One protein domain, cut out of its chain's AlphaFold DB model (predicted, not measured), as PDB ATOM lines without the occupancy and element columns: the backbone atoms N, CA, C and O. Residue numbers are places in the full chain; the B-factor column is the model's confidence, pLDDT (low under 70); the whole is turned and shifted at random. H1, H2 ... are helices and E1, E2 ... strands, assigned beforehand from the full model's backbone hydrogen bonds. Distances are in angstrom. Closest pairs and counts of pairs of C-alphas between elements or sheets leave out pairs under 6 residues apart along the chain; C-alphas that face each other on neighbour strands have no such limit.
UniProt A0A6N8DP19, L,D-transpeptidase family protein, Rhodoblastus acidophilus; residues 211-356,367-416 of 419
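Overview. This is residues 211 to 356 and 367 to 416 of the 419 residues of the protein "L,D-transpeptidase family protein" of Rhodoblastus acidophilus (UniProt A0A6N8DP19). A strongly twisted sheet of five strands runs through the core, with the long helix H2 over one face and the long helix H4 over the opposite face, three layers in all. The small sheet E5 E6 packs on H2, while the hairpin E8 E9, with H1 beside it, packs on H4; H3 sits at the beginning of H4. The printed part has 196 residues, in the order E1 E2 E3 E4 E5 H1 E6 H2 E7 H3 H4 E8 E9; the large sheet runs E3 E2 E1 E7 E4 and is mixed. The class is mixed, helices and strands, with under half of the residues in named elements. The whole is compact, with a radius of gyration of the C-alphas of 16.0 A, and rounded, spanning 41 by 40 by 30 A.

Along the chain. Find C-alpha 211 at (134.249, 149.303, 92.851), where E1 begins and runs to 215. E2, residues 220 to 227, spans 21.9 A, and E3, 230 to 238, 23.9 A. Then come E4, 260 to 264, E5, 278 to 280, H1, 286 to 290, and E6, 299 to 301. At C-alpha 314, (143.642, 136.073, 81.739), H2 begins, reaching residue 329 over 21.5 A. E7 is 335 to 340 and H3 346 to 352. H4, 375 to 391, spans 24.2 A with a kink of 27 degrees near residue 382. E8 is 398 to 400, and E9, 403 to 405, ends at C-alpha 405, (131.326, 150.448, 111.422).

Arrangement. Begin with the meander E1 E2 E3, each strand the antiparallel neighbour of the one before: N 213 and O 222 are 2.9 A apart, N 223 and O 235 2.8 A. E7 is parallel to E1, N 214 to O 338 2.8 A, and antiparallel to E4, N 262 to O 337 2.8 A. H2 has a height over the sheet of 9.2 A; its closest C-alphas to E2 are Ile 320 and Leu 223, 7.1 A. H4, also at 9.2 A, has Leu 381 6.5 A from Gly 260 of E4, between C-alphas. H1 only grazes the sheet with residues 286 to 288. E5 and E6 are antiparallel, N 300 to O 279 2.9 A; in the hairpin E8 E9, N 398 to O 405 is 2.8 A. H3 and H4 touch, C-alphas 349 and 375 being closest at 6.5 A. In H1, H2 and H3 every O i to N i+4 pair is within hydrogen-bond range, in H4 12 of 13.

Size, cuts and confidence. The farthest C-alphas, Gly 228 and Gly 369, are 47.1 A apart. Residues 357 to 366 are not printed, a gap of 16.7 A between C-alphas 356 and 367. The links E3 to E4, E4 to E5 and E6 to H2 are long. Look for pLDDT under 70 at residues 307, 354 to 356, 367 to 371 and 408 to 411.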
ATOM      1  N   TYR A 211     134.472 149.998  91.593       98.75
ATOM      2  CA  TYR A 211     134.249 149.303  92.851       98.75
ATOM      3  C   TYR A 211     134.159 147.803  92.568       98.75
ATOM      4  O   TYR A 211     133.562 147.396  91.570       98.75
ATOM      5  N   VAL A 212     134.747 146.976  93.431       98.88
ATOM      6  CA  VAL A 212     134.788 145.522  93.250       98.88
ATOM      7  C   VAL A 212     134.045 144.824  94.382       98.88
ATOM      8  O   VAL A 212     134.243 145.135  95.556       98.88
ATOM      9  N   ARG A 213     133.231 143.823  94.034       98.81
ATOM     10  CA  ARG A 213     132.690 142.851  94.994       98.81
ATOM     11  C   ARG A 213     133.103 141.446  94.630       98.81
ATOM     12  O   ARG A 213     133.052 141.085  93.464       98.81
ATOM     13  N   ILE A 214     133.441 140.638  95.621       98.75
ATOM     14  CA  ILE A 214     133.761 139.226  95.442       98.75
ATOM     15  C   ILE A 214     132.834 138.407  96.333       98.75
ATOM     16  O   ILE A 214     132.652 138.724  97.506       98.75
ATOM     17  N   PHE A 215     132.258 137.353  95.773       98.56
ATOM     18  CA  PHE A 215     131.350 136.437  96.446       98.56
ATOM     19  C   PHE A 215     131.942 135.032  96.419       98.56
ATOM     20  O   PHE A 215     132.027 134.406  95.359       98.56
ATOM     21  N   LYS A 216     132.392 134.547  97.583       95.94
ATOM     22  CA  LYS A 216     133.144 133.287  97.690       95.94
ATOM     23  C   LYS A 216     132.311 132.078  97.276       95.94
ATOM     24  O   LYS A 216     132.782 131.275  96.478       95.94
ATOM     25  N   ARG A 217     131.077 131.958  97.778       94.56
ATOM     26  CA  ARG A 217     130.181 130.838  97.448       94.56
ATOM     27  C   ARG A 217     129.793 130.809  95.977       94.56
ATOM     28  O   ARG A 217     129.764 129.745  95.374       94.56
ATOM     29  N   GLU A 218     129.468 131.963  95.420       96.56
ATOM     30  CA  GLU A 218     129.055 132.103  94.029       96.56
ATOM     31  C   GLU A 218     130.241 131.984  93.064       96.56
ATOM     32  O   GLU A 218     130.022 131.839  91.865       96.56
ATOM     33  N   GLY A 219     131.482 132.061  93.562       96.69
ATOM     34  CA  GLY A 219     132.675 132.078  92.723       96.69
ATOM     35  C   GLY A 219     132.629 133.237  91.731       96.69
ATOM     36  O   GLY A 219     132.889 133.045  90.547       96.69
ATOM     37  N   ALA A 220     132.233 134.427  92.189       98.56
ATOM     38  CA  ALA A 220     131.945 135.560  91.315       98.56
ATOM     39  C   ALA A 220     132.628 136.842  91.793       98.56
ATOM     40  O   ALA A 220     132.579 137.179  92.975       98.56
ATOM     41  N   LEU A 221     133.211 137.581  90.850       98.75
ATOM     42  CA  LEU A 221     133.700 138.941  91.034       98.75
ATOM     43  C   LEU A 221     132.826 139.890  90.214       98.75
ATOM     44  O   LEU A 221     132.708 139.749  89.003       98.75
ATOM     45  N   GLU A 222     132.210 140.864  90.861       98.88
ATOM     46  CA  GLU A 222     131.442 141.923  90.219       98.88
ATOM     47  C   GLU A 222     132.286 143.199  90.137       98.88
ATOM     48  O   GLU A 222     132.749 143.712  91.159       98.88
ATOM     49  N   LEU A 223     132.443 143.730  88.925       98.81
ATOM     50  CA  LEU A 223     133.008 145.050  88.679       98.81
ATOM     51  C   LEU A 223     131.867 146.050  88.498       98.81
ATOM     52  O   LEU A 223     130.997 145.887  87.639       98.81
ATOM     53  N   TRP A 224     131.886 147.096  89.310       98.81
ATOM     54  CA  TRP A 224     130.916 148.181  89.308       98.81
ATOM     55  C   TRP A 224     131.594 149.466  88.855       98.81
ATOM     56  O   TRP A 224     132.725 149.743  89.248       98.81
ATOM     57  N   MET A 225     130.889 150.274  88.067       98.69
ATOM     58  CA  MET A 225     131.381 151.556  87.565       98.69
ATOM     59  C   MET A 225     130.431 152.682  87.960       98.69
ATOM     60  O   MET A 225     129.205 152.532  87.922       98.69
ATOM     61  N   LYS A 226     130.993 153.832  88.327       98.19
ATOM     62  CA  LYS A 226     130.220 155.020  88.678       98.19
ATOM     63  C   LYS A 226     129.536 155.608  87.440       98.19
ATOM     64  O   LYS A 226     130.169 155.862  86.416       98.19
ATOM     65  N   LYS A 227     128.232 155.853  87.553       96.00
ATOM     66  CA  LYS A 227     127.359 156.455  86.543       96.00
ATOM     67  C   LYS A 227     126.506 157.535  87.216       96.00
ATOM     68  O   LYS A 227     125.540 157.236  87.914       96.00
ATOM     69  N   GLY A 228     126.897 158.797  87.029       94.00
ATOM     70  CA  GLY A 228     126.377 159.906  87.838       94.00
ATOM     71  C   GLY A 228     126.893 159.798  89.273       94.00
ATOM     72  O   GLY A 228     128.093 159.610  89.476       94.00
ATOM     73  N   ASP A 229     125.992 159.847  90.252       95.12
ATOM     74  CA  ASP A 229     126.346 159.776  91.678       95.12
ATOM     75  C   ASP A 229     126.343 158.354  92.253       95.12
ATOM     76  O   ASP A 229     126.746 158.145  93.394       95.12
ATOM     77  N   ARG A 230     125.914 157.361  91.466       97.75
ATOM     78  CA  ARG A 230     125.741 155.969  91.902       97.75
ATOM     79  C   ARG A 230     126.591 155.017  91.077       97.75
ATOM     80  O   ARG A 230     126.966 155.315  89.948       97.75
ATOM     81  N   PHE A 231     126.869 153.847  91.624       98.50
ATOM     82  CA  PHE A 231     127.515 152.749  90.920       98.50
ATOM     83  C   PHE A 231     126.469 151.842  90.279       98.50
ATOM     84  O   PHE A 231     125.466 151.484  90.898       98.50
ATOM     85  N   ALA A 232     126.726 151.435  89.040       98.56
ATOM     86  CA  ALA A 232     125.961 150.401  88.361       98.56
ATOM     87  C   ALA A 232     126.881 149.231  88.005       98.56
ATOM     88  O   ALA A 232     128.081 149.414  87.783       98.56
ATOM     89  N   LEU A 233     126.314 148.024  87.996       98.56
ATOM     90  CA  LEU A 233     127.052 146.817  87.656       98.56
ATOM     91  C   LEU A 233     127.520 146.945  86.209       98.56
ATOM     92  O   LEU A 233     126.698 147.118  85.311       98.56
ATOM     93  N   TYR A 234     128.830 146.874  86.002       98.44
ATOM     94  CA  TYR A 234     129.398 146.819  84.664       98.44
ATOM     95  C   TYR A 234     129.399 145.375  84.173       98.44
ATOM     96  O   TYR A 234     128.819 145.071  83.132       98.44
ATOM     97  N   LYS A 235     130.018 144.472  84.944       98.44
ATOM     98  CA  LYS A 235     130.162 143.068  84.555       98.44
ATOM     99  C   LYS A 235     130.428 142.164  85.753       98.44
ATOM    100  O   LYS A 235     131.046 142.575  86.733       98.44
ATOM    101  N   THR A 236     129.993 140.914  85.630       98.69
ATOM    102  CA  THR A 236     130.322 139.830  86.559       98.69
ATOM    103  C   THR A 236     131.273 138.857  85.877       98.69
ATOM    104  O   THR A 236     131.026 138.425  84.750       98.69
ATOM    105  N   TYR A 237     132.346 138.503  86.571       98.44
ATOM    106  CA  TYR A 237     133.397 137.608  86.118       98.44
ATOM    107  C   TYR A 237     133.414 136.354  87.000       98.44
ATOM    108  O   TYR A 237     133.383 136.480  88.228       98.44
ATOM    109  N   PRO A 238     133.484 135.146  86.420       97.94
ATOM    110  CA  PRO A 238     133.686 133.937  87.203       97.94
ATOM    111  C   PRO A 238     135.096 133.928  87.806       97.94
ATOM    112  O   PRO A 238     136.086 134.178  87.115       97.94
ATOM    113  N   VAL A 239     135.184 133.610  89.093       97.44
ATOM    114  CA  VAL A 239     136.434 133.314  89.793       97.44
ATOM    115  C   VAL A 239     136.769 131.853  89.519       97.44
ATOM    116  O   VAL A 239     136.028 130.957  89.911       97.44
ATOM    117  N   CYS A 240     137.897 131.606  88.858       94.12
ATOM    118  CA  CYS A 240     138.368 130.259  88.547       94.12
ATOM    119  C   CYS A 240     138.603 129.422  89.801       94.12
ATOM    120  O   CYS A 240     138.216 128.257  89.886       94.12
ATOM    121  N   LYS A 241     139.341 130.012  90.744       90.38
ATOM    122  CA  LYS A 241     139.797 129.328  91.944       90.38
ATOM    123  C   LYS A 241     139.985 130.337  93.064       90.38
ATOM    124  O   LYS A 241     140.654 131.352  92.894       90.38
ATOM    125  N   SER A 242     139.415 130.013  94.212       89.19
ATOM    126  CA  SER A 242     139.711 130.624  95.505       89.19
ATOM    127  C   SER A 242     139.997 129.500  96.501       89.19
ATOM    128  O   SER A 242     139.848 128.322  96.158       89.19
ATOM    129  N   SER A 243     140.499 129.820  97.690       85.75
ATOM    130  CA  SER A 243     140.885 128.795  98.665       85.75
ATOM    131  C   SER A 243     140.137 128.942  99.984       85.75
ATOM    132  O   SER A 243     139.644 130.014 100.342       85.75
ATOM    133  N   GLY A 244     140.058 127.824 100.700       86.56
ATOM    134  CA  GLY A 244     139.405 127.723 101.994       86.56
ATOM    135  C   GLY A 244     137.892 127.558 101.899       86.56
ATOM    136  O   GLY A 244     137.334 127.187 100.867       86.56
ATOM    137  N   ARG A 245     137.230 127.792 103.029       87.75
ATOM    138  CA  ARG A 245     135.786 127.638 103.232       87.75
ATOM    139  C   ARG A 245     135.142 129.012 103.416       87.75
ATOM    140  O   ARG A 245     135.787 130.041 103.218       87.75
ATOM    141  N   LEU A 246     133.861 129.053 103.767       91.88
ATOM    142  CA  LEU A 246     133.259 130.293 104.258       91.88
ATOM    143  C   LEU A 246     133.796 130.619 105.656       91.88
ATOM    144  O   LEU A 246     133.970 129.715 106.471       91.88
ATOM    145  N   GLY A 247     134.036 131.899 105.905       92.25
ATOM    146  CA  GLY A 247     134.709 132.436 107.081       92.25
ATOM    147  C   GLY A 247     135.915 133.321 106.725       92.25
ATOM    148  O   GLY A 247     136.449 133.244 105.608       92.25
ATOM    149  N   PRO A 248     136.356 134.171 107.667       94.62
ATOM    150  CA  PRO A 248     137.508 135.040 107.489       94.62
ATOM    151  C   PRO A 248     138.818 134.246 107.444       94.62
ATOM    152  O   PRO A 248     138.947 133.162 108.015       94.62
ATOM    153  N   LYS A 249     139.822 134.837 106.794       95.12
ATOM    154  CA  LYS A 249     141.218 134.410 106.900       95.12
ATOM    155  C   LYS A 249     141.780 134.909 108.228       95.12
ATOM    156  O   LYS A 249     141.673 136.104 108.503       95.12
ATOM    157  N   GLN A 250     142.412 134.036 109.008       94.62
ATOM    158  CA  GLN A 250     142.883 134.381 110.356       94.62
ATOM    159  C   GLN A 250     144.393 134.214 110.521       94.62
ATOM    160  O   GLN A 250     145.016 134.971 111.262       94.62
ATOM    161  N   VAL A 251     145.009 133.239 109.844       94.75
ATOM    162  CA  VAL A 251     146.417 132.896 110.086       94.75
ATOM    163  C   VAL A 251     147.187 132.750 108.776       94.75
ATOM    164  O   VAL A 251     146.666 132.299 107.753       94.75
ATOM    165  N   LYS A 252     148.470 133.119 108.770       94.69
ATOM    166  CA  LYS A 252     149.366 132.830 107.644       94.69
ATOM    167  C   LYS A 252     149.387 131.318 107.370       94.69
ATOM    168  O   LYS A 252     149.585 130.525 108.278       94.69
ATOM    169  N   GLY A 253     149.212 130.930 106.105       90.00
ATOM    170  CA  GLY A 253     149.238 129.519 105.699       90.00
ATOM    171  C   GLY A 253     147.961 128.717 105.981       90.00
ATOM    172  O   GLY A 253     147.961 127.518 105.740       90.00
ATOM    173  N   ASP A 254     146.863 129.344 106.419       88.38
ATOM    174  CA  ASP A 254     145.555 128.675 106.584       88.38
ATOM    175  C   ASP A 254     144.836 128.341 105.256       88.38
ATOM    176  O   ASP A 254     143.732 127.800 105.270       88.38
ATOM    177  N   TYR A 255     145.446 128.673 104.109       89.62
ATOM    178  CA  TYR A 255     144.886 128.509 102.762       89.62
ATOM    179  C   TYR A 255     143.465 129.081 102.611       89.62
ATOM    180  O   TYR A 255     142.674 128.588 101.811       89.62
ATOM    181  N   GLN A 256     143.129 130.125 103.372       91.25
ATOM    182  CA  GLN A 256     141.805 130.732 103.410       91.25
ATOM    183  C   GLN A 256     141.813 132.073 102.679       91.25
ATOM    184  O   GLN A 256     142.611 132.948 102.997       91.25
ATOM    185  N   SER A 257     140.906 132.278 101.721       94.94
ATOM    186  CA  SER A 257     140.650 133.620 101.187       94.94
ATOM    187  C   SER A 257     139.825 134.436 102.201       94.94
ATOM    188  O   SER A 257     138.890 133.876 102.796       94.94
ATOM    189  N   PRO A 258     140.146 135.727 102.415       97.06
ATOM    190  CA  PRO A 258     139.532 136.547 103.455       97.06
ATOM    191  C   PRO A 258     138.080 136.925 103.144       97.06
ATOM    192  O   PRO A 258     137.602 136.752 102.028       97.06
ATOM    193  N   GLU A 259     137.394 137.472 104.143       98.19
ATOM    194  CA  GLU A 259     136.068 138.091 104.050       98.19
ATOM    195  C   GLU A 259     136.152 139.457 104.743       98.19
ATOM    196  O   GLU A 259     136.900 139.601 105.709       98.19
ATOM    197  N   GLY A 260     135.457 140.479 104.240       98.44
ATOM    198  CA  GLY A 260     135.503 141.830 104.801       98.44
ATOM    199  C   GLY A 260     135.589 142.952 103.771       98.44
ATOM    200  O   GLY A 260     135.319 142.770 102.582       98.44
ATOM    201  N   PHE A 261     135.977 144.127 104.258       98.69
ATOM    202  CA  PHE A 261     136.107 145.354 103.477       98.69
ATOM    203  C   PHE A 261     137.584 145.666 103.254       98.69
ATOM    204  O   PHE A 261     138.377 145.633 104.191       98.69
ATOM    205  N   TYR A 262     137.960 145.980 102.023       98.56
ATOM    206  CA  TYR A 262     139.339 146.240 101.629       98.56
ATOM    207  C   TYR A 262     139.401 147.392 100.627       98.56
ATOM    208  O   TYR A 262     138.373 147.868 100.138       98.56
ATOM    209  N   ALA A 263     140.610 147.850 100.319       97.81
ATOM    210  CA  ALA A 263     140.831 148.911  99.352       97.81
ATOM    211  C   ALA A 263     142.175 148.727  98.639       97.81
ATOM    212  O   ALA A 263     143.156 148.264  99.222       97.81
ATOM    213  N   VAL A 264     142.193 149.089  97.360       98.25
ATOM    214  CA  VAL A 264     143.338 148.938  96.458       98.25
ATOM    215  C   VAL A 264     143.798 150.319  96.016       98.25
ATOM    216  O   VAL A 264     143.042 151.050  95.378       98.25
ATOM    217  N   SER A 265     145.031 150.679  96.362       97.31
ATOM    218  CA  SER A 265     145.724 151.870  95.868       97.31
ATOM    219  C   SER A 265     146.551 151.545  94.616       97.31
ATOM    220  O   SER A 265     146.790 150.381  94.287       97.31
ATOM    221  N   ALA A 266     147.063 152.575  93.936       96.31
ATOM    222  CA  ALA A 266     147.972 152.395  92.799       96.31
ATOM    223  C   ALA A 266     149.236 151.581  93.147       96.31
ATOM    224  O   ALA A 266     149.762 150.874  92.293       96.31
ATOM    225  N   LYS A 267     149.701 151.629  94.404       96.31
ATOM    226  CA  LYS A 267     150.890 150.887  94.861       96.31
ATOM    227  C   LYS A 267     150.654 149.383  94.970       96.31
ATOM    228  O   LYS A 267     151.611 148.620  95.032       96.31
ATOM    229  N   GLN A 268     149.393 148.966  95.027       97.19
ATOM    230  CA  GLN A 268     149.004 147.564  95.124       97.19
ATOM    231  C   GLN A 268     148.860 146.904  93.746       97.19
ATOM    232  O   GLN A 268     148.572 145.710  93.685       97.19
ATOM    233  N   LEU A 269     149.043 147.652  92.652       97.19
ATOM    234  CA  LEU A 269     149.017 147.118  91.295       97.19
ATOM    235  C   LEU A 269     150.348 146.451  90.940       97.19
ATOM    236  O   LEU A 269     151.419 146.998  91.192       97.19
ATOM    237  N   ASN A 270     150.270 145.291  90.294       96.56
ATOM    238  CA  ASN A 270     151.417 144.546  89.802       96.56
ATOM    239  C   ASN A 270     151.208 144.149  88.324       96.56
ATOM    240  O   ASN A 270     150.653 143.080  88.031       96.56
ATOM    241  N   PRO A 271     151.679 144.974  87.370       95.56
ATOM    242  CA  PRO A 271     151.606 144.655  85.942       95.56
ATOM    243  C   PRO A 271     152.566 143.525  85.531       95.56
ATOM    244  O   PRO A 271     152.424 142.959  84.453       95.56
ATOM    245  N   HIS A 272     153.523 143.167  86.393       94.31
ATOM    246  CA  HIS A 272     154.578 142.180  86.142       94.31
ATOM    247  C   HIS A 272     154.365 140.858  86.882       94.31
ATOM    248  O   HIS A 272     155.307 140.098  87.105       94.31
ATOM    249  N   SER A 273     153.120 140.584  87.266       94.19
ATOM    250  CA  SER A 273     152.731 139.363  87.962       94.19
ATOM    251  C   SER A 273     153.153 138.112  87.193       94.19
ATOM    252  O   SER A 273     152.797 137.934  86.024       94.19
ATOM    253  N   ALA A 274     153.804 137.175  87.885       92.56
ATOM    254  CA  ALA A 274     154.128 135.855  87.341       92.56
ATOM    255  C   ALA A 274     152.887 135.028  86.922       92.56
ATOM    256  O   ALA A 274     153.033 134.026  86.208       92.56
ATOM    257  N   TYR A 275     151.690 135.455  87.344       92.12
ATOM    258  CA  TYR A 275     150.385 134.843  87.077       92.12
ATOM    259  C   TYR A 275     149.490 135.681  86.149       92.12
ATOM    260  O   TYR A 275     148.275 135.540  86.215       92.12
ATOM    261  N   HIS A 276     150.074 136.538  85.299       93.94
ATOM    262  CA  HIS A 276     149.362 137.411  84.349       93.94
ATOM    263  C   HIS A 276     148.496 138.479  85.031       93.94
ATOM    264  O   HIS A 276     147.334 138.231  85.340       93.94
ATOM    265  N   LEU A 277     149.086 139.665  85.244       95.88
ATOM    266  CA  LEU A 277     148.540 140.801  86.004       95.88
ATOM    267  C   LEU A 277     148.104 140.437  87.434       95.88
ATOM    268  O   LEU A 277     147.653 139.331  87.733       95.88
ATOM    269  N   SER A 278     148.262 141.355  88.376       97.12
ATOM    270  CA  SER A 278     147.637 141.189  89.685       97.12
ATOM    271  C   SER A 278     147.486 142.500  90.428       97.12
ATOM    272  O   SER A 278     148.143 143.489  90.116       97.12
ATOM    273  N   PHE A 279     146.622 142.502  91.434       97.94
ATOM    274  CA  PHE A 279     146.651 143.519  92.474       97.94
ATOM    275  C   PHE A 279     146.408 142.895  93.846       97.94
ATOM    276  O   PHE A 279     145.647 141.930  93.967       97.94
ATOM    277  N   ASP A 280     147.076 143.427  94.868       97.62
ATOM    278  CA  ASP A 280     146.886 143.023  96.265       97.62
ATOM    279  C   ASP A 280     145.626 143.696  96.810       97.62
ATOM    280  O   ASP A 280     145.499 144.917  96.728       97.62
ATOM    281  N   VAL A 281     144.700 142.934  97.394       97.12
ATOM    282  CA  VAL A 281     143.480 143.496  97.992       97.12
ATOM    283  C   VAL A 281     143.766 144.296  99.266       97.12
ATOM    284  O   VAL A 281     142.946 145.116  99.651       97.12
ATOM    285  N   GLY A 282     144.914 144.099  99.921       96.38
ATOM    286  CA  GLY A 282     145.325 144.845 101.114       96.38
ATOM    287  C   GLY A 282     145.128 144.103 102.442       96.38
ATOM    288  O   GLY A 282     145.186 144.729 103.505       96.38
ATOM    289  N   TYR A 283     144.929 142.780 102.415       96.81
ATOM    290  CA  TYR A 283     144.825 141.947 103.623       96.81
ATOM    291  C   TYR A 283     146.178 141.792 104.346       96.81
ATOM    292  O   TYR A 283     147.197 141.554 103.686       96.81
ATOM    293  N   PRO A 284     146.241 141.860 105.691       97.50
ATOM    294  CA  PRO A 284     145.161 142.200 106.618       97.50
ATOM    295  C   PRO A 284     144.849 143.701 106.612       97.50
ATOM    296  O   PRO A 284     145.764 144.534 106.567       97.50
ATOM    297  N   ASN A 285     143.565 144.049 106.690       97.38
ATOM    298  CA  ASN A 285     143.080 145.415 106.882       97.38
ATOM    299  C   ASN A 285     143.160 145.831 108.377       97.38
ATOM    300  O   ASN A 285     143.737 145.126 109.205       97.38
ATOM    301  N   ALA A 286     142.620 146.997 108.754       96.25
ATOM    302  CA  ALA A 286     142.667 147.443 110.153       96.25
ATOM    303  C   ALA A 286     141.836 146.570 111.118       96.25
ATOM    304  O   ALA A 286     142.250 146.394 112.261       96.25
ATOM    305  N   TYR A 287     140.704 146.019 110.672       96.81
ATOM    306  CA  TYR A 287     139.877 145.085 111.445       96.81
ATOM    307  C   TYR A 287     140.627 143.774 111.683       96.81
ATOM    308  O   TYR A 287     140.745 143.332 112.824       96.81
ATOM    309  N   ASP A 288     141.214 143.208 110.628       97.62
ATOM    310  CA  ASP A 288     141.970 141.958 110.683       97.62
ATOM    311  C   ASP A 288     143.146 142.075 111.662       97.62
ATOM    312  O   ASP A 288     143.338 141.232 112.537       97.62
ATOM    313  N   ARG A 289     143.905 143.176 111.576       95.88
ATOM    314  CA  ARG A 289     145.041 143.431 112.475       95.88
ATOM    315  C   ARG A 289     144.614 143.580 113.934       95.88
ATOM    316  O   ARG A 289     145.335 143.117 114.811       95.88
ATOM    317  N   ARG A 290     143.458 144.198 114.211       94.56
ATOM    318  CA  ARG A 290     142.915 144.306 115.581       94.56
ATOM    319  C   ARG A 290     142.532 142.946 116.162       94.56
ATOM    320  O   ARG A 290     142.694 142.751 117.360       94.56
ATOM    321  N   HIS A 291     142.104 142.010 115.318       95.00
ATOM    322  CA  HIS A 291     141.830 140.624 115.702       95.00
ATOM    323  C   HIS A 291     143.092 139.751 115.781       95.00
ATOM    324  O   HIS A 291     142.999 138.550 116.026       95.00
ATOM    325  N   GLY A 292     144.279 140.327 115.565       96.56
ATOM    326  CA  GLY A 292     145.536 139.581 115.542       96.56
ATOM    327  C   GLY A 292     145.672 138.659 114.331       96.56
ATOM    328  O   GLY A 292     146.497 137.747 114.355       96.56
ATOM    329  N   TYR A 293     144.879 138.870 113.275       96.94
ATOM    330  CA  TYR A 293     144.959 138.041 112.081       96.94
ATOM    331  C   TYR A 293     146.267 138.284 111.328       96.94
ATOM    332  O   TYR A 293     146.758 139.410 111.221       96.94
ATOM    333  N   THR A 294     146.838 137.204 110.795       96.88
ATOM    334  CA  THR A 294     148.161 137.211 110.159       96.88
ATOM    335  C   THR A 294     148.124 136.702 108.722       96.88
ATOM    336  O   THR A 294     147.225 135.980 108.291       96.88
ATOM    337  N   GLY A 295     149.151 137.067 107.956       94.38
ATOM    338  CA  GLY A 295     149.263 136.779 106.530       94.38
ATOM    339  C   GLY A 295     149.438 138.061 105.724       94.38
ATOM    340  O   GLY A 295     149.536 139.146 106.286       94.38
ATOM    341  N   ALA A 296     149.523 137.918 104.407       94.19
ATOM    342  CA  ALA A 296     149.696 139.013 103.457       94.19
ATOM    343  C   ALA A 296     149.381 138.514 102.037       94.19
ATOM    344  O   ALA A 296     149.094 137.326 101.861       94.19
ATOM    345  N   ASN A 297     149.509 139.404 101.047       90.75
ATOM    346  CA  ASN A 297     149.563 139.088  99.617       90.75
ATOM    347  C   ASN A 297     148.334 138.314  99.119       90.75
ATOM    348  O   ASN A 297     148.453 137.297  98.432       90.75
ATOM    349  N   ILE A 298     147.139 138.779  99.487       95.56
ATOM    350  CA  ILE A 298     145.901 138.232  98.932       95.56
ATOM    351  C   ILE A 298     145.628 138.952  97.621       95.56
ATOM    352  O   ILE A 298     145.208 140.105  97.603       95.56
ATOM    353  N   MET A 299     145.872 138.255  96.517       96.69
ATOM    354  CA  MET A 299     145.832 138.854  95.189       96.69
ATOM    355  C   MET A 299     144.516 138.558  94.467       96.69
ATOM    356  O   MET A 299     143.897 137.510  94.672       96.69
ATOM    357  N   VAL A 300     144.142 139.436  93.543       98.25
ATOM    358  CA  VAL A 300     143.306 139.083  92.387       98.25
ATOM    359  C   VAL A 300     144.233 139.030  91.176       98.25
ATOM    360  O   VAL A 300     144.960 139.992  90.935       98.25
ATOM    361  N   HIS A 301     144.275 137.908  90.457       97.44
ATOM    362  CA  HIS A 301     145.269 137.681  89.396       97.44
ATOM    363  C   HIS A 301     144.766 136.717  88.308       97.44
ATOM    364  O   HIS A 301     143.716 136.104  88.476       97.44
ATOM    365  N   GLY A 302     145.504 136.569  87.203       96.19
ATOM    366  CA  GLY A 302     145.187 135.648  86.101       96.19
ATOM    367  C   GLY A 302     145.622 134.188  86.314       96.19
ATOM    368  O   GLY A 302     145.691 133.685  87.433       96.19
ATOM    369  N   ASP A 303     145.900 133.477  85.219       93.62
ATOM    370  CA  ASP A 303     146.387 132.083  85.142       93.62
ATOM    371  C   ASP A 303     145.482 131.005  85.782       93.62
ATOM    372  O   ASP A 303     145.799 129.820  85.727       93.62
ATOM    373  N   CYS A 304     144.318 131.361  86.345       93.19
ATOM    374  CA  CYS A 304     143.301 130.414  86.830       93.19
ATOM    375  C   CYS A 304     143.819 129.406  87.899       93.19
ATOM    376  O   CYS A 304     143.194 128.375  88.153       93.19
ATOM    377  N   LYS A 305     144.953 129.695  88.562       86.81
ATOM    378  CA  LYS A 305     145.616 128.827  89.558       86.81
ATOM    379  C   LYS A 305     145.838 129.560  90.877       86.81
ATOM    380  O   LYS A 305     146.576 130.525  90.914       86.81
ATOM    381  N   SER A 306     145.273 129.066  91.978       80.62
ATOM    382  CA  SER A 306     145.391 129.706  93.297       80.62
ATOM    383  C   SER A 306     145.622 128.706  94.437       80.62
ATOM    384  O   SER A 306     145.177 127.553  94.362       80.62
ATOM    385  N   VAL A 307     146.309 129.199  95.477       68.19
ATOM    386  CA  VAL A 307     146.574 128.577  96.792       68.19
ATOM    387  C   VAL A 307     146.121 129.520  97.943       68.19
ATOM    388  O   VAL A 307     146.482 129.339  99.099       68.19
ATOM    389  N   GLY A 308     145.330 130.563  97.654       72.81
ATOM    390  CA  GLY A 308     144.865 131.539  98.662       72.81
ATOM    391  C   GLY A 308     144.215 132.804  98.089       72.81
ATOM    392  O   GLY A 308     143.368 133.429  98.726       72.81
ATOM    393  N   CYS A 309     144.593 133.151  96.863       92.19
ATOM    394  CA  CYS A 309     144.161 134.315  96.095       92.19
ATOM    395  C   CYS A 309     142.848 134.077  95.325       92.19
ATOM    396  O   CYS A 309     142.344 132.952  95.262       92.19
ATOM    397  N   PHE A 310     142.334 135.116  94.672       96.50
ATOM    398  CA  PHE A 310     141.237 135.017  93.710       96.50
ATOM    399  C   PHE A 310     141.806 134.939  92.293       96.50
ATOM    400  O   PHE A 310     142.141 135.957  91.685       96.50
ATOM    401  N   ALA A 311     141.939 133.718  91.776       96.75
ATOM    402  CA  ALA A 311     142.395 133.508  90.411       96.75
ATOM    403  C   ALA A 311     141.242 133.706  89.425       96.75
ATOM    404  O   ALA A 311     140.161 133.133  89.581       96.75
ATOM    405  N   MET A 312     141.514 134.469  88.380       97.94
ATOM    406  CA  MET A 312     140.643 134.769  87.255       97.94
ATOM    407  C   MET A 312     141.221 134.132  85.986       97.94
ATOM    408  O   MET A 312     142.361 133.657  85.959       97.94
ATOM    409  N   THR A 313     140.451 134.142  84.904       96.75
ATOM    410  CA  THR A 313     141.022 133.931  83.568       96.75
ATOM    411  C   THR A 313     141.866 135.143  83.167       96.75
ATOM    412  O   THR A 313     141.612 136.248  83.648       96.75
ATOM    413  N   ASN A 314     142.823 134.963  82.249       95.94
ATOM    414  CA  ASN A 314     143.642 136.073  81.739       95.94
ATOM    415  C   ASN A 314     142.772 137.191  81.145       95.94
ATOM    416  O   ASN A 314     142.873 138.332  81.571       95.94
ATOM    417  N   ALA A 315     141.811 136.839  80.285       95.38
ATOM    418  CA  ALA A 315     140.872 137.809  79.722       95.38
ATOM    419  C   ALA A 315     140.025 138.522  80.796       95.38
ATOM    420  O   ALA A 315     139.720 139.705  80.671       95.38
ATOM    421  N   GLY A 316     139.642 137.812  81.864       96.62
ATOM    422  CA  GLY A 316     138.914 138.409  82.979       96.62
ATOM    423  C   GLY A 316     139.762 139.435  83.730       96.62
ATOM    424  O   GLY A 316     139.309 140.557  83.943       96.62
ATOM    425  N   ILE A 317     140.991 139.068  84.110       97.56
ATOM    426  CA  ILE A 317     141.877 139.987  84.831       97.56
ATOM    427  C   ILE A 317     142.368 141.138  83.952       97.56
ATOM    428  O   ILE A 317     142.534 142.222  84.488       97.56
ATOM    429  N   ASP A 318     142.519 140.965  82.636       96.44
ATOM    430  CA  ASP A 318     142.871 142.056  81.716       96.44
ATOM    431  C   ASP A 318     141.867 143.208  81.809       96.44
ATOM    432  O   ASP A 318     142.249 144.364  82.004       96.44
ATOM    433  N   GLU A 319     140.569 142.894  81.754       96.88
ATOM    434  CA  GLU A 319     139.517 143.897  81.916       96.88
ATOM    435  C   GLU A 319     139.496 144.472  83.338       96.88
ATOM    436  O   GLU A 319     139.495 145.691  83.508       96.88
ATOM    437  N   ILE A 320     139.482 143.610  84.363       98.12
ATOM    438  CA  ILE A 320     139.371 144.046  85.764       98.12
ATOM    439  C   ILE A 320     140.554 144.943  86.136       98.12
ATOM    440  O   ILE A 320     140.352 146.060  86.612       98.12
ATOM    441  N   TYR A 321     141.779 144.471  85.904       98.19
ATOM    442  CA  TYR A 321     143.004 145.220  86.161       98.19
ATOM    443  C   TYR A 321     143.029 146.501  85.334       98.19
ATOM    444  O   TYR A 321     143.325 147.559  85.880       98.19
ATOM    445  N   GLY A 322     142.675 146.434  84.047       97.12
ATOM    446  CA  GLY A 322     142.638 147.595  83.165       97.12
ATOM    447  C   GLY A 322     141.731 148.707  83.695       97.12
ATOM    448  O   GLY A 322     142.168 149.849  83.838       97.12
ATOM    449  N   PHE A 323     140.488 148.386  84.061       98.12
ATOM    450  CA  PHE A 323     139.560 149.371  84.619       98.12
ATOM    451  C   PHE A 323     139.989 149.885  85.998       98.12
ATOM    452  O   PHE A 323     139.865 151.082  86.252       98.12
ATOM    453  N   VAL A 324     140.527 149.023  86.868       98.19
ATOM    454  CA  VAL A 324     141.071 149.424  88.179       98.19
ATOM    455  C   VAL A 324     142.249 150.382  88.013       98.19
ATOM    456  O   VAL A 324     142.232 151.476  88.574       98.19
ATOM    457  N   ALA A 325     143.241 150.013  87.204       97.62
ATOM    458  CA  ALA A 325     144.418 150.829  86.940       97.62
ATOM    459  C   ALA A 325     144.041 152.175  86.312       97.62
ATOM    460  O   ALA A 325     144.539 153.216  86.734       97.62
ATOM    461  N   LEU A 326     143.115 152.170  85.349       97.19
ATOM    462  CA  LEU A 326     142.662 153.388  84.688       97.19
ATOM    463  C   LEU A 326     141.874 154.307  85.624       97.19
ATOM    464  O   LEU A 326     142.060 155.517  85.571       97.19
ATOM    465  N   ALA A 327     141.009 153.766  86.484       97.88
ATOM    466  CA  ALA A 327     140.282 154.571  87.461       97.88
ATOM    467  C   ALA A 327     141.237 155.232  88.466       97.88
ATOM    468  O   ALA A 327     141.090 156.421  88.761       97.88
ATOM    469  N   LEU A 328     142.245 154.486  88.933       97.31
ATOM    470  CA  LEU A 328     143.293 154.998  89.818       97.31
ATOM    471  C   LEU A 328     144.120 156.097  89.135       97.31
ATOM    472  O   LEU A 328     144.316 157.173  89.697       97.31
ATOM    473  N   ALA A 329     144.534 155.869  87.885       96.31
ATOM    474  CA  ALA A 329     145.231 156.867  87.076       96.31
ATOM    475  C   ALA A 329     144.368 158.112  86.789       96.31
ATOM    476  O   ALA A 329     144.899 159.212  86.663       96.31
ATOM    477  N   ASN A 330     143.041 157.958  86.733       96.88
ATOM    478  CA  ASN A 330     142.079 159.041  86.512       96.88
ATOM    479  C   ASN A 330     141.599 159.715  87.818       96.88
ATOM    480  O   ASN A 330     140.547 160.354  87.851       96.88
ATOM    481  N   GLY A 331     142.359 159.577  88.907       96.69
ATOM    482  CA  GLY A 331     142.154 160.333  90.144       96.69
ATOM    483  C   GLY A 331     141.280 159.654  91.198       96.69
ATOM    484  O   GLY A 331     141.027 160.254  92.243       96.69
ATOM    485  N   GLN A 332     140.833 158.412  90.988       97.62
ATOM    486  CA  GLN A 332     140.333 157.617  92.108       97.62
ATOM    487  C   GLN A 332     141.513 157.272  93.026       97.62
ATOM    488  O   GLN A 332     142.452 156.614  92.606       97.62
ATOM    489  N   THR A 333     141.495 157.707  94.282       95.94
ATOM    490  CA  THR A 333     142.637 157.482  95.188       95.94
ATOM    491  C   THR A 333     142.768 156.020  95.609       95.94
ATOM    492  O   THR A 333     143.871 155.497  95.750       95.94
ATOM    493  N   GLU A 334     141.627 155.363  95.814       97.06
ATOM    494  CA  GLU A 334     141.521 153.980  96.261       97.06
ATOM    495  C   GLU A 334     140.283 153.337  95.624       97.06
ATOM    496  O   GLU A 334     139.207 153.946  95.568       97.06
ATOM    497  N   VAL A 335     140.411 152.093  95.169       98.56
ATOM    498  CA  VAL A 335     139.287 151.269  94.713       98.56
ATOM    499  C   VAL A 335     138.797 150.410  95.875       98.56
ATOM    500  O   VAL A 335     139.561 149.561  96.337       98.56
ATOM    501  N   PRO A 336     137.551 150.576  96.358       98.56
ATOM    502  CA  PRO A 336     137.014 149.694  97.386       98.56
ATOM    503  C   PRO A 336     136.821 148.277  96.829       98.56
ATOM    504  O   PRO A 336     136.349 148.091  95.704       98.56
ATOM    505  N   VAL A 337     137.178 147.278  97.631       98.81
ATOM    506  CA  VAL A 337     137.039 145.853  97.317       98.81
ATOM    507  C   VAL A 337     136.332 145.181  98.483       98.81
ATOM    508  O   VAL A 337     136.881 145.079  99.576       98.81
ATOM    509  N   HIS A 338     135.094 144.743  98.283       98.75
ATOM    510  CA  HIS A 338     134.331 144.051  99.321       98.75
ATOM    511  C   HIS A 338     134.299 142.556  99.025       98.75
ATOM    512  O   HIS A 338     133.999 142.149  97.906       98.75
ATOM    513  N   ILE A 339     134.593 141.734 100.026       98.75
ATOM    514  CA  ILE A 339     134.668 140.283  99.881       98.75
ATOM    515  C   ILE A 339     133.669 139.654 100.842       98.75
ATOM    516  O   ILE A 339     133.829 139.730 102.058       98.75
ATOM    517  N   PHE A 340     132.637 139.024 100.295       98.69
ATOM    518  CA  PHE A 340     131.542 138.437 101.052       98.69
ATOM    519  C   PHE A 340     131.559 136.907 100.961       98.69
ATOM    520  O   PHE A 340     131.948 136.346  99.927       98.69
ATOM    521  N   PRO A 341     131.090 136.206 102.011       96.62
ATOM    522  CA  PRO A 341     130.946 134.753 101.973       96.62
ATOM    523  C   PRO A 341     129.952 134.310 100.886       96.62
ATOM    524  O   PRO A 341     130.165 133.301 100.213       96.62
ATOM    525  N   PHE A 342     128.870 135.068 100.709       97.19
ATOM    526  CA  PHE A 342     127.773 134.816  99.775       97.19
ATOM    527  C   PHE A 342     126.944 136.095  99.589       97.19
ATOM    528  O   PHE A 342     127.192 137.104 100.252       97.19
ATOM    529  N   ARG A 343     125.927 136.079  98.719       97.69
ATOM    530  CA  ARG A 343     124.919 137.155  98.677       97.69
ATOM    531  C   ARG A 343     124.166 137.236 100.015       97.69
ATOM    532  O   ARG A 343     123.424 136.315 100.365       97.69
ATOM    533  N   MET A 344     124.367 138.329 100.761       96.44
ATOM    534  CA  MET A 344     124.053 138.483 102.196       96.44
ATOM    535  C   MET A 344     122.548 138.619 102.508       96.44
ATOM    536  O   MET A 344     122.076 139.630 103.030       96.44
ATOM    537  N   THR A 345     121.775 137.586 102.185       95.50
ATOM    538  CA  THR A 345     120.366 137.448 102.585       95.50
ATOM    539  C   THR A 345     120.257 136.758 103.945       95.50
ATOM    540  O   THR A 345     121.077 135.898 104.267       95.50
ATOM    541  N   GLU A 346     119.215 137.069 104.722       92.00
ATOM    542  CA  GLU A 346     118.966 136.400 106.013       92.00
ATOM    543  C   GLU A 346     118.833 134.879 105.861       92.00
ATOM    544  O   GLU A 346     119.385 134.114 106.649       92.00
ATOM    545  N   ALA A 347     118.179 134.425 104.787       90.94
ATOM    546  CA  ALA A 347     118.061 133.006 104.468       90.94
ATOM    547  C   ALA A 347     119.431 132.343 104.230       90.94
ATOM    548  O   ALA A 347     119.661 131.222 104.686       90.94
ATOM    549  N   ALA A 348     120.357 133.026 103.546       91.12
ATOM    550  CA  ALA A 348     121.712 132.520 103.341       91.12
ATOM    551  C   ALA A 348     122.501 132.468 104.659       91.12
ATOM    552  O   ALA A 348     123.120 131.445 104.941       91.12
ATOM    553  N   ILE A 349     122.419 133.507 105.500       91.06
ATOM    554  CA  ILE A 349     123.072 133.520 106.821       91.06
ATOM    555  C   ILE A 349     122.555 132.364 107.685       91.06
ATOM    556  O   ILE A 349     123.357 131.600 108.222       91.06
ATOM    557  N   ALA A 350     121.234 132.185 107.781       88.44
ATOM    558  CA  ALA A 350     120.626 131.111 108.567       88.44
ATOM    559  C   ALA A 350     121.030 129.715 108.063       88.44
ATOM    560  O   ALA A 350     121.329 128.828 108.866       88.44
ATOM    561  N   ARG A 351     121.086 129.527 106.735       85.12
ATOM    562  CA  ARG A 351     121.530 128.272 106.113       85.12
ATOM    563  C   ARG A 351     122.991 127.966 106.432       85.12
ATOM    564  O   ARG A 351     123.315 126.834 106.774       85.12
ATOM    565  N   GLU A 352     123.877 128.951 106.306       84.44
ATOM    566  CA  GLU A 352     125.316 128.706 106.438       84.44
ATOM    567  C   GLU A 352     125.808 128.611 107.878       84.44
ATOM    568  O   GLU A 352     126.786 127.898 108.119       84.44
ATOM    569  N   SER A 353     125.114 129.274 108.805       80.56
ATOM    570  CA  SER A 353     125.436 129.283 110.239       80.56
ATOM    571  C   SER A 353     124.896 128.056 110.983       80.56
ATOM    572  O   SER A 353     125.120 127.909 112.177       80.56
ATOM    573  N   GLY A 354     124.134 127.185 110.312       64.44
ATOM    574  CA  GLY A 354     123.491 126.030 110.949       64.44
ATOM    575  C   GLY A 354     122.320 126.386 111.876       64.44
ATOM    576  O   GLY A 354     121.731 125.489 112.469       64.44
ATOM    577  N   SER A 355     121.943 127.667 111.980       53.19
ATOM    578  CA  SER A 355     120.805 128.138 112.786       53.19
ATOM    579  C   SER A 355     119.440 127.881 112.126       53.19
ATOM    580  O   SER A 355     118.404 128.099 112.748       53.19
ATOM    581  N   GLY A 356     119.410 127.452 110.859       51.03
ATOM    582  CA  GLY A 356     118.192 127.019 110.174       51.03
ATOM    583  C   GLY A 356     117.823 125.562 110.482       51.03
ATOM    584  O   GLY A 356     118.694 124.715 110.643       51.03
ATOM    585  N   SER A 367     132.301 120.120 104.730       52.88
ATOM    586  CA  SER A 367     133.069 121.033 105.594       52.88
ATOM    587  C   SER A 367     134.339 120.442 106.214       52.88
ATOM    588  O   SER A 367     135.121 121.199 106.784       52.88
ATOM    589  N   GLY A 368     134.598 119.134 106.079       51.78
ATOM    590  CA  GLY A 368     135.848 118.492 106.524       51.78
ATOM    591  C   GLY A 368     136.280 118.825 107.962       51.78
ATOM    592  O   GLY A 368     137.477 118.915 108.223       51.78
ATOM    593  N   GLY A 369     135.322 119.065 108.864       53.06
ATOM    594  CA  GLY A 369     135.553 119.487 110.247       53.06
ATOM    595  C   GLY A 369     134.395 120.321 110.823       53.06
ATOM    596  O   GLY A 369     133.440 120.625 110.101       53.06
ATOM    597  N   PRO A 370     134.457 120.696 112.118       53.84
ATOM    598  CA  PRO A 370     133.441 121.533 112.754       53.84
ATOM    599  C   PRO A 370     133.410 122.924 112.104       53.84
ATOM    600  O   PRO A 370     134.442 123.592 112.019       53.84
ATOM    601  N   LYS A 371     132.233 123.384 111.662       63.53
ATOM    602  CA  LYS A 371     132.056 124.780 111.237       63.53
ATOM    603  C   LYS A 371     132.148 125.689 112.466       63.53
ATOM    604  O   LYS A 371     131.390 125.508 113.415       63.53
ATOM    605  N   GLN A 372     133.051 126.668 112.433       75.19
ATOM    606  CA  GLN A 372     132.984 127.803 113.357       75.19
ATOM    607  C   GLN A 372     131.744 128.643 113.014       75.19
ATOM    608  O   GLN A 372     131.437 128.835 111.833       75.19
ATOM    609  N   ASP A 373     131.014 129.103 114.033       84.62
ATOM    610  CA  ASP A 373     129.860 129.980 113.839       84.62
ATOM    611  C   ASP A 373     130.338 131.407 113.547       84.62
ATOM    612  O   ASP A 373     130.806 132.126 114.428       84.62
ATOM    613  N   TRP A 374     130.212 131.808 112.284       91.06
ATOM    614  CA  TRP A 374     130.548 133.146 111.803       91.06
ATOM    615  C   TRP A 374     129.331 134.070 111.714       91.06
ATOM    616  O   TRP A 374     129.431 135.155 111.147       91.06
ATOM    617  N   SER A 375     128.170 133.679 112.247       91.81
ATOM    618  CA  SER A 375     126.911 134.399 112.036       91.81
ATOM    619  C   SER A 375     126.936 135.843 112.534       91.81
ATOM    620  O   SER A 375     126.401 136.725 111.862       91.81
ATOM    621  N   ALA A 376     127.582 136.111 113.674       94.00
ATOM    622  CA  ALA A 376     127.758 137.466 114.196       94.00
ATOM    623  C   ALA A 376     128.624 138.324 113.257       94.00
ATOM    624  O   ALA A 376     128.225 139.421 112.868       94.00
ATOM    625  N   PHE A 377     129.760 137.779 112.813       96.00
ATOM    626  CA  PHE A 377     130.644 138.424 111.843       96.00
ATOM    627  C   PHE A 377     129.928 138.691 110.511       96.00
ATOM    628  O   PHE A 377     129.963 139.804 109.990       96.00
ATOM    629  N   TRP A 378     129.203 137.707 109.979       97.38
ATOM    630  CA  TRP A 378     128.438 137.857 108.744       97.38
ATOM    631  C   TRP A 378     127.311 138.879 108.873       97.38
ATOM    632  O   TRP A 378     127.101 139.657 107.946       97.38
ATOM    633  N   ARG A 379     126.618 138.957 110.014       97.31
ATOM    634  CA  ARG A 379     125.641 140.030 110.252       97.31
ATOM    635  C   ARG A 379     126.291 141.412 110.233       97.31
ATOM    636  O   ARG A 379     125.739 142.317 109.619       97.31
ATOM    637  N   ASN A 380     127.493 141.563 110.783       97.81
ATOM    638  CA  ASN A 380     128.217 142.828 110.692       97.81
ATOM    639  C   ASN A 380     128.683 143.150 109.255       97.81
ATOM    640  O   ASN A 380     128.555 144.287 108.809       97.81
ATOM    641  N   LEU A 381     129.124 142.159 108.468       98.50
ATOM    642  CA  LEU A 381     129.379 142.366 107.031       98.50
ATOM    643  C   LEU A 381     128.114 142.786 106.267       98.50
ATOM    644  O   LEU A 381     128.189 143.581 105.325       98.50
ATOM    645  N   LYS A 382     126.956 142.241 106.657       98.44
ATOM    646  CA  LYS A 382     125.669 142.525 106.023       98.44
ATOM    647  C   LYS A 382     125.270 143.996 106.155       98.44
ATOM    648  O   LYS A 382     124.720 144.533 105.202       98.44
ATOM    649  N   GLU A 383     125.611 144.666 107.253       98.25
ATOM    650  CA  GLU A 383     125.349 146.103 107.429       98.25
ATOM    651  C   GLU A 383     125.949 146.929 106.270       98.25
ATOM    652  O   GLU A 383     125.242 147.678 105.595       98.25
ATOM    653  N   GLY A 384     127.231 146.723 105.950       98.12
ATOM    654  CA  GLY A 384     127.884 147.392 104.816       98.12
ATOM    655  C   GLY A 384     127.384 146.914 103.450       98.12
ATOM    656  O   GLY A 384     127.316 147.692 102.495       98.12
ATOM    657  N   TYR A 385     127.006 145.640 103.341       98.69
ATOM    658  CA  TYR A 385     126.371 145.106 102.136       98.69
ATOM    659  C   TYR A 385     125.044 145.825 101.831       98.69
ATOM    660  O   TYR A 385     124.840 146.290 100.709       98.69
ATOM    661  N   ASP A 386     124.175 145.975 102.831       98.56
ATOM    662  CA  ASP A 386     122.846 146.580 102.697       98.56
ATOM    663  C   ASP A 386     122.921 148.092 102.437       98.56
ATOM    664  O   ASP A 386     122.141 148.634 101.643       98.56
ATOM    665  N   LEU A 387     123.903 148.780 103.030       98.44
ATOM    666  CA  LEU A 387     124.189 150.183 102.717       98.44
ATOM    667  C   LEU A 387     124.516 150.375 101.232       98.44
ATOM    668  O   LEU A 387     124.014 151.311 100.606       98.44
ATOM    669  N   PHE A 388     125.305 149.477 100.635       98.56
ATOM    670  CA  PHE A 388     125.565 149.531  99.197       98.56
ATOM    671  C   PHE A 388     124.322 149.184  98.367       98.56
ATOM    672  O   PHE A 388     124.051 149.857  97.375       98.56
ATOM    673  N   GLU A 389     123.557 148.152  98.737       98.19
ATOM    674  CA  GLU A 389     122.367 147.758  97.969       98.19
ATOM    675  C   GLU A 389     121.295 148.856  97.930       98.19
ATOM    676  O   GLU A 389     120.663 149.057  96.890       98.19
ATOM    677  N   SER A 390     121.132 149.603  99.025       97.88
ATOM    678  CA  SER A 390     120.166 150.704  99.130       97.88
ATOM    679  C   SER A 390     120.640 151.996  98.451       97.88
ATOM    680  O   SER A 390     119.884 152.616  97.702       97.88
ATOM    681  N   SER A 391     121.891 152.406  98.678       97.81
ATOM    682  CA  SER A 391     122.411 153.690  98.184       97.81
ATOM    683  C   SER A 391     123.036 153.614  96.789       97.81
ATOM    684  O   SER A 391     123.093 154.620  96.078       97.81
ATOM    685  N   ARG A 392     123.516 152.426  96.389       98.25
ATOM    686  CA  ARG A 392     124.418 152.207  95.246       98.25
ATOM    687  C   ARG A 392     125.705 153.034  95.326       98.25
ATOM    688  O   ARG A 392     126.304 153.347  94.300       98.25
ATOM    689  N   VAL A 393     126.152 153.365  96.534       97.94
ATOM    690  CA  VAL A 393     127.436 154.014  96.812       97.94
ATOM    691  C   VAL A 393     128.201 153.123  97.793       97.94
ATOM    692  O   VAL A 393     127.635 152.750  98.819       97.94
ATOM    693  N   PRO A 394     129.448 152.709  97.495       97.31
ATOM    694  CA  PRO A 394     130.227 151.882  98.412       97.31
ATOM    695  C   PRO A 394     130.399 152.607  99.754       97.31
ATOM    696  O   PRO A 394     130.930 153.723  99.759       97.31
ATOM    697  N   PRO A 395     129.944 152.031 100.881       96.75
ATOM    698  CA  PRO A 395     130.134 152.661 102.178       96.75
ATOM    699  C   PRO A 395     131.618 152.694 102.547       96.75
ATOM    700  O   PRO A 395     132.384 151.792 102.205       96.75
ATOM    701  N   THR A 396     132.021 153.720 103.293       95.69
ATOM    702  CA  THR A 396     133.344 153.723 103.922       95.69
ATOM    703  C   THR A 396     133.285 152.859 105.174       95.69
ATOM    704  O   THR A 396     132.487 153.131 106.065       95.69
ATOM    705  N   ALA A 397     134.125 151.830 105.241       96.81
ATOM    706  CA  ALA A 397     134.227 150.963 106.406       96.81
ATOM    707  C   ALA A 397     135.309 151.458 107.376       96.81
ATOM    708  O   ALA A 397     136.375 151.935 106.969       96.81
ATOM    709  N   TYR A 398     135.057 151.276 108.665       96.50
ATOM    710  CA  TYR A 398     135.977 151.554 109.759       96.50
ATOM    711  C   TYR A 398     136.082 150.326 110.660       96.50
ATOM    712  O   TYR A 398     135.102 149.624 110.869       96.50
ATOM    713  N   ALA A 399     137.265 150.071 111.208       95.44
ATOM    714  CA  ALA A 399     137.486 149.074 112.246       95.44
ATOM    715  C   ALA A 399     137.396 149.734 113.627       95.44
ATOM    716  O   ALA A 399     138.290 150.513 113.997       95.44
ATOM    717  N   CYS A 400     136.346 149.409 114.378       93.44
ATOM    718  CA  CYS A 400     136.024 149.989 115.679       93.44
ATOM    719  C   CYS A 400     135.854 148.863 116.704       93.44
ATOM    720  O   CYS A 400     134.880 148.119 116.661       93.44
ATOM    721  N   GLY A 401     136.820 148.714 117.616       89.00
ATOM    722  CA  GLY A 401     136.844 147.562 118.519       89.00
ATOM    723  C   GLY A 401     136.966 146.247 117.743       89.00
ATOM    724  O   GLY A 401     137.913 146.078 116.971       89.00
ATOM    725  N   ASP A 402     136.004 145.356 117.956       90.44
ATOM    726  CA  ASP A 402     135.866 144.022 117.366       90.44
ATOM    727  C   ASP A 402     134.875 143.967 116.185       90.44
ATOM    728  O   ASP A 402     134.555 142.888 115.694       90.44
ATOM    729  N   ARG A 403     134.401 145.118 115.687       94.69
ATOM    730  CA  ARG A 403     133.427 145.194 114.586       94.69
ATOM    731  C   ARG A 403     133.814 146.190 113.494       94.69
ATOM    732  O   ARG A 403     134.637 147.092 113.687       94.69
ATOM    733  N   TYR A 404     133.202 146.023 112.325       96.94
ATOM    734  CA  TYR A 404     133.113 147.068 111.316       96.94
ATOM    735  C   TYR A 404     132.026 148.081 111.686       96.94
ATOM    736  O   TYR A 404     130.961 147.709 112.178       96.94
ATOM    737  N   GLU A 405     132.288 149.345 111.384       95.88
ATOM    738  CA  GLU A 405     131.326 150.448 111.422       95.88
ATOM    739  C   GLU A 405     131.339 151.194 110.087       95.88
ATOM    740  O   GLU A 405     132.354 151.216 109.384       95.88
ATOM    741  N   PHE A 406     130.220 151.836 109.746       94.81
ATOM    742  CA  PHE A 406     130.045 152.541 108.465       94.81
ATOM    743  C   PHE A 406     129.697 154.025 108.622       94.81
ATOM    744  O   PHE A 406     129.519 154.735 107.631       94.81
ATOM    745  N   SER A 407     129.646 154.511 109.863       86.00
ATOM    746  CA  SER A 407     129.621 155.929 110.205       86.00
ATOM    747  C   SER A 407     130.945 156.333 110.844       86.00
ATOM    748  O   SER A 407     131.487 155.637 111.702       86.00
ATOM    749  N   ALA A 408     131.473 157.491 110.450       67.56
ATOM    750  CA  ALA A 408     132.670 158.063 111.053       67.56
ATOM    751  C   ALA A 408     132.327 158.661 112.428       67.56
ATOM    752  O   ALA A 408     132.157 159.869 112.560       67.56
ATOM    753  N   SER A 409     132.163 157.824 113.451       63.84
ATOM    754  CA  SER A 409     131.745 158.289 114.777       63.84
ATOM    755  C   SER A 409     132.530 157.636 115.912       63.84
ATOM    756  O   SER A 409     131.934 157.070 116.818       63.84
ATOM    757  N   ALA A 410     133.863 157.707 115.884       60.62
ATOM    758  CA  ALA A 410     134.685 157.680 117.100       60.62
ATOM    759  C   ALA A 410     136.149 158.021 116.792       60.62
ATOM    760  O   ALA A 410     136.681 157.641 115.750       60.62
ATOM    761  N   ALA A 411     136.838 158.632 117.760       64.88
ATOM    762  CA  ALA A 411     138.290 158.828 117.720       64.88
ATOM    763  C   ALA A 411     139.095 157.506 117.735       64.88
ATOM    764  O   ALA A 411     140.284 157.504 117.433       64.88
ATOM    765  N   SER A 412     138.465 156.377 118.084       79.69
ATOM    766  CA  SER A 412     139.092 155.050 118.186       79.69
ATOM    767  C   SER A 412     138.982 154.198 116.914       79.69
ATOM    768  O   SER A 412     139.640 153.156 116.812       79.69
ATOM    769  N   CYS A 413     138.173 154.625 115.943       91.62
ATOM    770  CA  CYS A 413     137.910 153.905 114.703       91.62
ATOM    771  C   CYS A 413     139.022 154.123 113.671       91.62
ATOM    772  O   CYS A 413     139.378 155.255 113.352       91.62
ATOM    773  N   ALA A 414     139.546 153.039 113.097       93.38
ATOM    774  CA  ALA A 414     140.530 153.118 112.017       93.38
ATOM    775  C   ALA A 414     139.844 152.905 110.664       93.38
ATOM    776  O   ALA A 414     139.257 151.848 110.443       93.38
ATOM    777  N   ARG A 415     139.929 153.879 109.749       94.44
ATOM    778  CA  ARG A 415     139.394 153.731 108.385       94.44
ATOM    779  C   ARG A 415     140.056 152.539 107.685       94.44
ATOM    780  O   ARG A 415     141.276 152.384 107.735       94.44
ATOM    781  N   ILE A 416     139.256 151.728 107.003       94.56
ATOM    782  CA  ILE A 416     139.758 150.737 106.053       94.56
ATOM    783  C   ILE A 416     140.222 151.481 104.797       94.56
ATOM    784  O   ILE A 416     139.424 152.142 104.134       94.56
TER     785      ILE A 416